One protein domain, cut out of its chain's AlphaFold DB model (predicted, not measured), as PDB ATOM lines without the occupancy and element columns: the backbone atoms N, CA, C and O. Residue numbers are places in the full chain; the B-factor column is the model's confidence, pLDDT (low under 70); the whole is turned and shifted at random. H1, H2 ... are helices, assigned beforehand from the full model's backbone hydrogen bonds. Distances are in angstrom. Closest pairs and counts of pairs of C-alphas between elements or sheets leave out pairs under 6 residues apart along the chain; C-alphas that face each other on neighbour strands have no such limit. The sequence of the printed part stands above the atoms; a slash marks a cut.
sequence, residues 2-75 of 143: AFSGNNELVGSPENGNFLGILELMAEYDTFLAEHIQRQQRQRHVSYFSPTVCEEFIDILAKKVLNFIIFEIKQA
ATOM      1  N   ALA A   2     216.834 170.610 154.426       67.06
ATOM      2  CA  ALA A   2     217.101 172.030 154.732       67.06
ATOM      3  C   ALA A   2     218.500 172.526 154.288       67.06
ATOM      4  O   ALA A   2     218.646 173.675 153.883       67.06
ATOM      5  N   PHE A   3     219.521 171.661 154.324       75.50
ATOM      6  CA  PHE A   3     220.889 172.023 153.935       75.50
ATOM      7  C   PHE A   3     221.165 171.911 152.430       75.50
ATOM      8  O   PHE A   3     221.806 172.805 151.889       75.50
ATOM      9  N   SER A   4     220.648 170.877 151.759       76.56
ATOM     10  CA  SER A   4     220.936 170.580 150.342       76.56
ATOM     11  C   SER A   4     219.993 171.263 149.341       76.56
ATOM     12  O   SER A   4     220.250 171.217 148.145       76.56
ATOM     13  N   GLY A   5     218.883 171.849 149.807       79.50
ATOM     14  CA  GLY A   5     217.920 172.527 148.933       79.50
ATOM     15  C   GLY A   5     217.150 171.585 148.001       79.50
ATOM     16  O   GLY A   5     217.083 170.374 148.239       79.50
ATOM     17  N   ASN A   6     216.537 172.172 146.970       81.62
ATOM     18  CA  ASN A   6     215.847 171.477 145.875       81.62
ATOM     19  C   ASN A   6     216.660 171.486 144.567       81.62
ATOM     20  O   ASN A   6     216.336 170.739 143.646       81.62
ATOM     21  N   ASN A   7     217.693 172.329 144.465       79.50
ATOM     22  CA  ASN A   7     218.627 172.348 143.341       79.50
ATOM     23  C   ASN A   7     220.044 172.728 143.799       79.50
ATOM     24  O   ASN A   7     220.238 173.216 144.903       79.50
ATOM     25  N   GLU A   8     221.034 172.508 142.937       77.38
ATOM     26  CA  GLU A   8     222.459 172.753 143.224       77.38
ATOM     27  C   GLU A   8     222.970 174.039 142.547       77.38
ATOM     28  O   GLU A   8     224.157 174.183 142.244       77.38
ATOM     29  N   LEU A   9     222.063 174.966 142.220       81.69
ATOM     30  CA  LEU A   9     222.390 176.161 141.449       81.69
ATOM     31  C   LEU A   9     222.745 177.316 142.381       81.69
ATOM     32  O   LEU A   9     221.905 177.830 143.113       81.69
ATOM     33  N   VAL A  10     223.986 177.774 142.300       81.31
ATOM     34  CA  VAL A  10     224.436 178.969 143.018       81.31
ATOM     35  C   VAL A  10     223.658 180.202 142.526       81.31
ATOM     36  O   VAL A  10     223.532 180.422 141.320       81.31
ATOM     37  N   GLY A  11     223.142 181.001 143.455       82.00
ATOM     38  CA  GLY A  11     222.272 182.155 143.246       82.00
ATOM     39  C   GLY A  11     220.785 181.802 143.170       82.00
ATOM     40  O   GLY A  11     219.955 182.692 142.992       82.00
ATOM     41  N   SER A  12     220.430 180.518 143.279       85.50
ATOM     42  CA  SER A  12     219.039 180.078 143.295       85.50
ATOM     43  C   SER A  12     218.454 180.195 144.702       85.50
ATOM     44  O   SER A  12     219.063 179.707 145.648       85.50
ATOM     45  N   PRO A  13     217.236 180.735 144.870       83.56
ATOM     46  CA  PRO A  13     216.573 180.790 146.175       83.56
ATOM     47  C   PRO A  13     216.230 179.403 146.747       83.56
ATOM     48  O   PRO A  13     215.821 179.297 147.899       83.56
ATOM     49  N   GLU A  14     216.380 178.336 145.959       85.00
ATOM     50  CA  GLU A  14     216.099 176.960 146.375       85.00
ATOM     51  C   GLU A  14     217.369 176.099 146.531       85.00
ATOM     52  O   GLU A  14     217.270 174.873 146.613       85.00
ATOM     53  N   ASN A  15     218.558 176.709 146.577       84.25
ATOM     54  CA  ASN A  15     219.849 176.010 146.675       84.25
ATOM     55  C   ASN A  15     220.193 175.473 148.081       84.25
ATOM     56  O   ASN A  15     221.208 174.804 148.275       84.25
ATOM     57  N   GLY A  16     219.325 175.737 149.061       86.81
ATOM     58  CA  GLY A  16     219.464 175.261 150.434       86.81
ATOM     59  C   GLY A  16     220.492 176.030 151.262       86.81
ATOM     60  O   GLY A  16     221.266 176.849 150.769       86.81
ATOM     61  N   ASN A  17     220.509 175.755 152.568       88.06
ATOM     62  CA  ASN A  17     221.325 176.529 153.506       88.06
ATOM     63  C   ASN A  17     222.836 176.388 153.264       88.06
ATOM     64  O   ASN A  17     223.575 177.322 153.558       88.06
ATOM     65  N   PHE A  18     223.317 175.245 152.764       86.12
ATOM     66  CA  PHE A  18     224.750 175.041 152.541       86.12
ATOM     67  C   PHE A  18     225.294 175.979 151.460       86.12
ATOM     68  O   PHE A  18     226.270 176.690 151.700       86.12
ATOM     69  N   LEU A  19     224.631 176.034 150.300       87.25
ATOM     70  CA  LEU A  19     225.044 176.921 149.213       87.25
ATOM     71  C   LEU A  19     224.783 178.388 149.535       87.25
ATOM     72  O   LEU A  19     225.668 179.205 149.294       87.25
ATOM     73  N   GLY A  20     223.658 178.708 150.180       89.12
ATOM     74  CA  GLY A  20     223.391 180.073 150.635       89.12
ATOM     75  C   GLY A  20     224.454 180.609 151.607       89.12
ATOM     76  O   GLY A  20     224.852 181.768 151.518       89.12
ATOM     77  N   ILE A  21     224.980 179.770 152.510       89.88
ATOM     78  CA  ILE A  21     226.083 180.172 153.401       89.88
ATOM     79  C   ILE A  21     227.388 180.355 152.618       89.88
ATOM     80  O   ILE A  21     228.106 181.321 152.868       89.88
ATOM     81  N   LEU A  22     227.708 179.465 151.675       89.00
ATOM     82  CA  LEU A  22     228.911 179.606 150.845       89.00
ATOM     83  C   LEU A  22     228.875 180.874 149.985       89.00
ATOM     84  O   LEU A  22     229.903 181.529 149.831       89.00
ATOM     85  N   GLU A  23     227.703 181.246 149.476       90.00
ATOM     86  CA  GLU A  23     227.476 182.504 148.761       90.00
ATOM     87  C   GLU A  23     227.723 183.709 149.658       90.00
ATOM     88  O   GLU A  23     228.490 184.594 149.285       90.00
ATOM     89  N   LEU A  24     227.157 183.700 150.867       92.38
ATOM     90  CA  LEU A  24     227.389 184.756 151.845       92.38
ATOM     91  C   LEU A  24     228.878 184.880 152.194       92.38
ATOM     92  O   LEU A  24     229.406 185.984 152.269       92.38
ATOM     93  N   MET A  25     229.581 183.764 152.395       93.06
ATOM     94  CA  MET A  25     231.021 183.786 152.673       93.06
ATOM     95  C   MET A  25     231.825 184.320 151.481       93.06
ATOM     96  O   MET A  25     232.803 185.040 151.675       93.06
ATOM     97  N   ALA A  26     231.403 184.007 150.256       93.19
ATOM     98  CA  ALA A  26     232.053 184.468 149.037       93.19
ATOM     99  C   ALA A  26     231.949 185.988 148.828       93.19
ATOM    100  O   ALA A  26     232.814 186.560 148.172       93.19
ATOM    101  N   GLU A  27     230.960 186.666 149.418       93.69
ATOM    102  CA  GLU A  27     230.902 188.138 149.404       93.69
ATOM    103  C   GLU A  27     232.115 188.780 150.097       93.69
ATOM    104  O   GLU A  27     232.536 189.877 149.728       93.69
ATOM    105  N   TYR A  28     232.697 188.084 151.079       95.19
ATOM    106  CA  TYR A  28     233.819 188.574 151.883       95.19
ATOM    107  C   TYR A  28     235.155 187.903 151.535       95.19
ATOM    108  O   TYR A  28     236.206 188.392 151.948       95.19
ATOM    109  N   ASP A  29     235.134 186.808 150.772       94.44
ATOM    110  CA  ASP A  29     236.319 186.063 150.351       94.44
ATOM    111  C   ASP A  29     236.391 185.971 148.819       94.44
ATOM    112  O   ASP A  29     235.719 185.162 148.171       94.44
ATOM    113  N   THR A  30     237.276 186.783 148.234       93.25
ATOM    114  CA  THR A  30     237.497 186.834 146.785       93.25
ATOM    115  C   THR A  30     237.970 185.501 146.209       93.25
ATOM    116  O   THR A  30     237.622 185.167 145.078       93.25
ATOM    117  N   PHE A  31     238.748 184.718 146.967       93.38
ATOM    118  CA  PHE A  31     239.216 183.410 146.512       93.38
ATOM    119  C   PHE A  31     238.051 182.421 146.422       93.38
ATOM    120  O   PHE A  31     237.923 181.700 145.427       93.38
ATOM    121  N   LEU A  32     237.170 182.424 147.423       90.81
ATOM    122  CA  LEU A  32     235.966 181.598 147.418       90.81
ATOM    123  C   LEU A  32     235.006 182.008 146.290       90.81
ATOM    124  O   LEU A  32     234.508 181.139 145.571       90.81
ATOM    125  N   ALA A  33     234.808 183.310 146.067       90.75
ATOM    126  CA  ALA A  33     233.988 183.820 144.967       90.75
ATOM    127  C   ALA A  33     234.502 183.366 143.593       90.75
ATOM    128  O   ALA A  33     233.734 182.872 142.762       90.75
ATOM    129  N   GLU A  34     235.812 183.476 143.357       90.38
ATOM    130  CA  GLU A  34     236.426 182.978 142.128       90.38
ATOM    131  C   GLU A  34     236.267 181.465 141.979       90.38
ATOM    132  O   GLU A  34     235.993 180.979 140.878       90.38
ATOM    133  N   HIS A  35     236.429 180.708 143.067       87.94
ATOM    134  CA  HIS A  35     236.258 179.261 143.049       87.94
ATOM    135  C   HIS A  35     234.834 178.878 142.629       87.94
ATOM    136  O   HIS A  35     234.667 178.097 141.692       87.94
ATOM    137  N   ILE A  36     233.816 179.487 143.241       87.00
ATOM    138  CA  ILE A  36     232.403 179.258 142.913       87.00
ATOM    139  C   ILE A  36     232.122 179.561 141.431       87.00
ATOM    140  O   ILE A  36     231.535 178.736 140.729       87.00
ATOM    141  N   GLN A  37     232.604 180.695 140.909       85.38
ATOM    142  CA  GLN A  37     232.427 181.049 139.494       85.38
ATOM    143  C   GLN A  37     233.133 180.079 138.537       85.38
ATOM    144  O   GLN A  37     232.610 179.760 137.466       85.38
ATOM    145  N   ARG A  38     234.334 179.601 138.891       84.25
ATOM    146  CA  ARG A  38     235.081 178.620 138.085       84.25
ATOM    147  C   ARG A  38     234.364 177.271 138.049       84.25
ATOM    148  O   ARG A  38     234.297 176.662 136.982       84.25
ATOM    149  N   GLN A  39     233.803 176.839 139.177       76.38
ATOM    150  CA  GLN A  39     233.049 175.588 139.293       76.38
ATOM    151  C   GLN A  39     231.770 175.607 138.444       76.38
ATOM    152  O   GLN A  39     231.509 174.644 137.733       76.38
ATOM    153  N   GLN A  40     231.039 176.728 138.382       71.06
ATOM    154  CA  GLN A  40     229.885 176.860 137.474       71.06
ATOM    155  C   GLN A  40     230.250 176.663 135.988       71.06
ATOM    156  O   GLN A  40     229.413 176.253 135.184       71.06
ATOM    157  N   ARG A  41     231.501 176.960 135.604       67.62
ATOM    158  CA  ARG A  41     231.995 176.827 134.222       67.62
ATOM    159  C   ARG A  41     232.551 175.435 133.906       67.62
ATOM    160  O   ARG A  41     232.604 175.071 132.732       67.62
ATOM    161  N   GLN A  42     232.973 174.659 134.907       64.38
ATOM    162  CA  GLN A  42     233.582 173.336 134.730       64.38
ATOM    163  C   GLN A  42     232.616 172.218 135.147       64.38
ATOM    164  O   GLN A  42     232.322 172.033 136.317       64.38
ATOM    165  N   ARG A  43     232.158 171.406 134.185       59.62
ATOM    166  CA  ARG A  43     231.150 170.341 134.397       59.62
ATOM    167  C   ARG A  43     231.670 169.040 135.038       59.62
ATOM    168  O   ARG A  43     230.955 168.046 135.021       59.62
ATOM    169  N   HIS A  44     232.915 168.992 135.511       60.25
ATOM    170  CA  HIS A  44     233.593 167.705 135.719       60.25
ATOM    171  C   HIS A  44     233.471 167.139 137.143       60.25
ATOM    172  O   HIS A  44     233.225 165.946 137.285       60.25
ATOM    173  N   VAL A  45     233.635 167.961 138.187       61.88
ATOM    174  CA  VAL A  45     233.490 167.562 139.600       61.88
ATOM    175  C   VAL A  45     233.038 168.784 140.389       61.88
ATOM    176  O   VAL A  45     233.771 169.765 140.426       61.88
ATOM    177  N   SER A  46     231.855 168.724 140.999       66.56
ATOM    178  CA  SER A  46     231.330 169.787 141.858       66.56
ATOM    179  C   SER A  46     231.467 169.370 143.321       66.56
ATOM    180  O   SER A  46     230.875 168.375 143.738       66.56
ATOM    181  N   TYR A  47     232.219 170.138 144.115       74.12
ATOM    182  CA  TYR A  47     232.276 169.983 145.579       74.12
ATOM    183  C   TYR A  47     231.025 170.535 146.286       74.12
ATOM    184  O   TYR A  47     230.956 170.575 147.510       74.12
ATOM    185  N   PHE A  48     230.034 170.968 145.508       77.44
ATOM    186  CA  PHE A  48     228.762 171.509 145.971       77.44
ATOM    187  C   PHE A  48     227.625 170.488 145.920       77.44
ATOM    188  O   PHE A  48     226.473 170.848 146.152       77.44
ATOM    189  N   SER A  49     227.930 169.224 145.607       79.31
ATOM    190  CA  SER A  49     226.908 168.186 145.536       79.31
ATOM    191  C   SER A  49     226.287 167.909 146.917       79.31
ATOM    192  O   SER A  49     226.954 168.058 147.949       79.31
ATOM    193  N   PRO A  50     225.033 167.429 146.961       77.81
ATOM    194  CA  PRO A  50     224.368 167.008 148.186       77.81
ATOM    195  C   PRO A  50     225.185 165.987 148.975       77.81
ATOM    196  O   PRO A  50     225.237 166.072 150.196       77.81
ATOM    197  N   THR A  51     225.880 165.076 148.288       83.38
ATOM    198  CA  THR A  51     226.744 164.073 148.922       83.38
ATOM    199  C   THR A  51     227.895 164.721 149.684       83.38
ATOM    200  O   THR A  51     228.140 164.377 150.835       83.38
ATOM    201  N   VAL A  52     228.569 165.706 149.085       83.62
ATOM    202  CA  VAL A  52     229.657 166.424 149.762       83.62
ATOM    203  C   VAL A  52     229.106 167.247 150.930       83.62
ATOM    204  O   VAL A  52     229.697 167.258 152.007       83.62
ATOM    205  N   CYS A  53     227.940 167.880 150.768       82.31
ATOM    206  CA  CYS A  53     227.256 168.571 151.863       82.31
ATOM    207  C   CYS A  53     226.966 167.628 153.046       82.31
ATOM    208  O   CYS A  53     227.198 167.999 154.197       82.31
ATOM    209  N   GLU A  54     226.477 166.416 152.786       84.88
ATOM    210  CA  GLU A  54     226.232 165.401 153.817       84.88
ATOM    211  C   GLU A  54     227.529 164.977 154.518       84.88
ATOM    212  O   GLU A  54     227.568 164.936 155.747       84.88
ATOM    213  N   GLU A  55     228.623 164.768 153.777       88.44
ATOM    214  CA  GLU A  55     229.936 164.464 154.362       88.44
ATOM    215  C   GLU A  55     230.433 165.583 155.292       88.44
ATOM    216  O   GLU A  55     230.923 165.316 156.394       88.44
ATOM    217  N   PHE A  56     230.278 166.848 154.884       85.75
ATOM    218  CA  PHE A  56     230.620 167.994 155.728       85.75
ATOM    219  C   PHE A  56     229.785 168.026 157.008       85.75
ATOM    220  O   PHE A  56     230.341 168.221 158.095       85.75
ATOM    221  N   ILE A  57     228.470 167.817 156.894       86.00
ATOM    222  CA  ILE A  57     227.563 167.753 158.045       86.00
ATOM    223  C   ILE A  57     228.004 166.638 158.992       86.00
ATOM    224  O   ILE A  57     228.123 166.879 160.191       86.00
ATOM    225  N   ASP A  58     228.335 165.460 158.470       86.12
ATOM    226  CA  ASP A  58     228.794 164.321 159.262       86.12
ATOM    227  C   ASP A  58     230.106 164.602 160.000       86.12
ATOM    228  O   ASP A  58     230.255 164.261 161.178       86.12
ATOM    229  N   ILE A  59     231.081 165.226 159.336       90.19
ATOM    230  CA  ILE A  59     232.369 165.580 159.949       90.19
ATOM    231  C   ILE A  59     232.164 166.611 161.063       90.19
ATOM    232  O   ILE A  59     232.707 166.456 162.163       90.19
ATOM    233  N   LEU A  60     231.367 167.650 160.803       87.69
ATOM    234  CA  LEU A  60     231.051 168.682 161.787       87.69
ATOM    235  C   LEU A  60     230.271 168.101 162.967       87.69
ATOM    236  O   LEU A  60     230.639 168.352 164.116       87.69
ATOM    237  N   ALA A  61     229.266 167.265 162.701       83.50
ATOM    238  CA  ALA A  61     228.484 166.576 163.718       83.50
ATOM    239  C   ALA A  61     229.379 165.711 164.611       83.50
ATOM    240  O   ALA A  61     229.308 165.823 165.833       83.50
ATOM    241  N   LYS A  62     230.294 164.919 164.031       85.25
ATOM    242  CA  LYS A  62     231.272 164.123 164.794       85.25
ATOM    243  C   LYS A  62     232.174 164.998 165.657       85.25
ATOM    244  O   LYS A  62     232.433 164.659 166.811       85.25
ATOM    245  N   LYS A  63     232.656 166.128 165.132       89.19
ATOM    246  CA  LYS A  63     233.524 167.048 165.879       89.19
ATOM    247  C   LYS A  63     232.793 167.689 167.060       89.19
ATOM    248  O   LYS A  63     233.333 167.699 168.165       89.19
ATOM    249  N   VAL A  64     231.570 168.168 166.837       85.88
ATOM    250  CA  VAL A  64     230.704 168.736 167.880       85.88
ATOM    251  C   VAL A  64     230.367 167.673 168.924       85.88
ATOM    252  O   VAL A  64     230.560 167.909 170.113       85.88
ATOM    253  N   LEU A  65     229.969 166.474 168.498       82.81
ATOM    254  CA  LEU A  65     229.680 165.350 169.387       82.81
ATOM    255  C   LEU A  65     230.888 164.983 170.259       82.81
ATOM    256  O   LEU A  65     230.750 164.831 171.469       82.81
ATOM    257  N   ASN A  66     232.082 164.881 169.673       84.50
ATOM    258  CA  ASN A  66     233.301 164.578 170.422       84.50
ATOM    259  C   ASN A  66     233.634 165.665 171.447       84.50
ATOM    260  O   ASN A  66     234.052 165.345 172.560       84.50
ATOM    261  N   PHE A  67     233.425 166.935 171.093       86.06
ATOM    262  CA  PHE A  67     233.599 168.051 172.018       86.06
ATOM    263  C   PHE A  67     232.608 167.976 173.188       86.06
ATOM    264  O   PHE A  67     233.010 168.083 174.342       86.06
ATOM    265  N   ILE A  68     231.334 167.694 172.911       82.00
ATOM    266  CA  ILE A  68     230.296 167.506 173.934       82.00
ATOM    267  C   ILE A  68     230.647 166.346 174.868       82.00
ATOM    268  O   ILE A  68     230.591 166.487 176.088       82.00
ATOM    269  N   ILE A  69     231.039 165.195 174.311       83.06
ATOM    270  CA  ILE A  69     231.453 164.024 175.093       83.06
ATOM    271  C   ILE A  69     232.648 164.375 175.982       83.06
ATOM    272  O   ILE A  69     232.707 163.942 177.133       83.06
ATOM    273  N   PHE A  70     233.600 165.149 175.460       86.25
ATOM    274  CA  PHE A  70     234.722 165.646 176.244       86.25
ATOM    275  C   PHE A  70     234.247 166.526 177.409       86.25
ATOM    276  O   PHE A  70     234.659 166.272 178.537       86.25
ATOM    277  N   GLU A  71     233.343 167.486 177.185       84.31
ATOM    278  CA  GLU A  71     232.801 168.336 178.257       84.31
ATOM    279  C   GLU A  71     232.068 167.526 179.335       84.31
ATOM    280  O   GLU A  71     232.316 167.724 180.524       84.31
ATOM    281  N   ILE A  72     231.223 166.566 178.940       82.06
ATOM    282  CA  ILE A  72     230.497 165.691 179.875       82.06
ATOM    283  C   ILE A  72     231.475 164.887 180.738       82.06
ATOM    284  O   ILE A  72     231.280 164.778 181.945       82.06
ATOM    285  N   LYS A  73     232.551 164.350 180.146       84.25
ATOM    286  CA  LYS A  73     233.579 163.593 180.881       84.25
ATOM    287  C   LYS A  73     234.343 164.440 181.900       84.25
ATOM    288  O   LYS A  73     234.836 163.885 182.876       84.25
ATOM    289  N   GLN A  74     234.466 165.746 181.666       84.75
ATOM    290  CA  GLN A  74     235.115 166.677 182.596       84.75
ATOM    291  C   GLN A  74     234.159 167.209 183.671       84.75
ATOM    292  O   GLN A  74     234.606 167.771 184.671       84.75
ATOM    293  N   ALA A  75     232.845 167.072 183.478       83.25
ATOM    294  CA  ALA A  75     231.859 167.565 184.425       83.25
ATOM    295  C   ALA A  75     231.891 166.753 185.727       83.25
ATOM    296  O   ALA A  75     231.903 165.522 185.723       83.25
TER     297      ALA A  75
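AT A GLANCE: This is residues 2 to 75 of the 143 residues of a protein of Ciona savignyi (UniProt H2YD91). What is the shape? H1 and H2 make a V, meeting at a corner in a small body, and the long helix H3 leaves it as an arm, residues 58 to 75 sticking out. What is printed? 74 residues with three named helices, H1, H2, H3 in order, and no named strand: all helix. The whole is loose, radius of gyration of the C-alphas 15.4 A, spanning 50 by 26 by 24 A.

IN THESE COORDINATES: Where does H1 lie? After residues 2 to 15, H1 is residues 16 to 26, beginning at C-alpha 16 (219.464, 175.261, 150.434). What follows? H2 is residues 30 to 41, 17.0 A long; H3, residues 50 to 74, 36.1 A long, ends at C-alpha 74 (235.115, 166.677, 182.596).

HOW THE PARTS SIT: How do H1 and H2 stand? They touch only at the corner, closest C-alphas Ala 26 and Ala 33, 4.6 A, at a steep tilt of 52 degrees, opposite ways. And H3? It is close but not clearly touching H1, closest C-alphas Phe 18 and Cys 53, 7.0 A; H2 and H3 are apart. In H1 and H3 every O i to N i+4 pair is within hydrogen-bond range, in H2 7 of 8.

THE WHOLE: Any cut? The printed part has no cut. Where is confidence low? Residue 2 and residues 41 to 46 are under pLDDT 70.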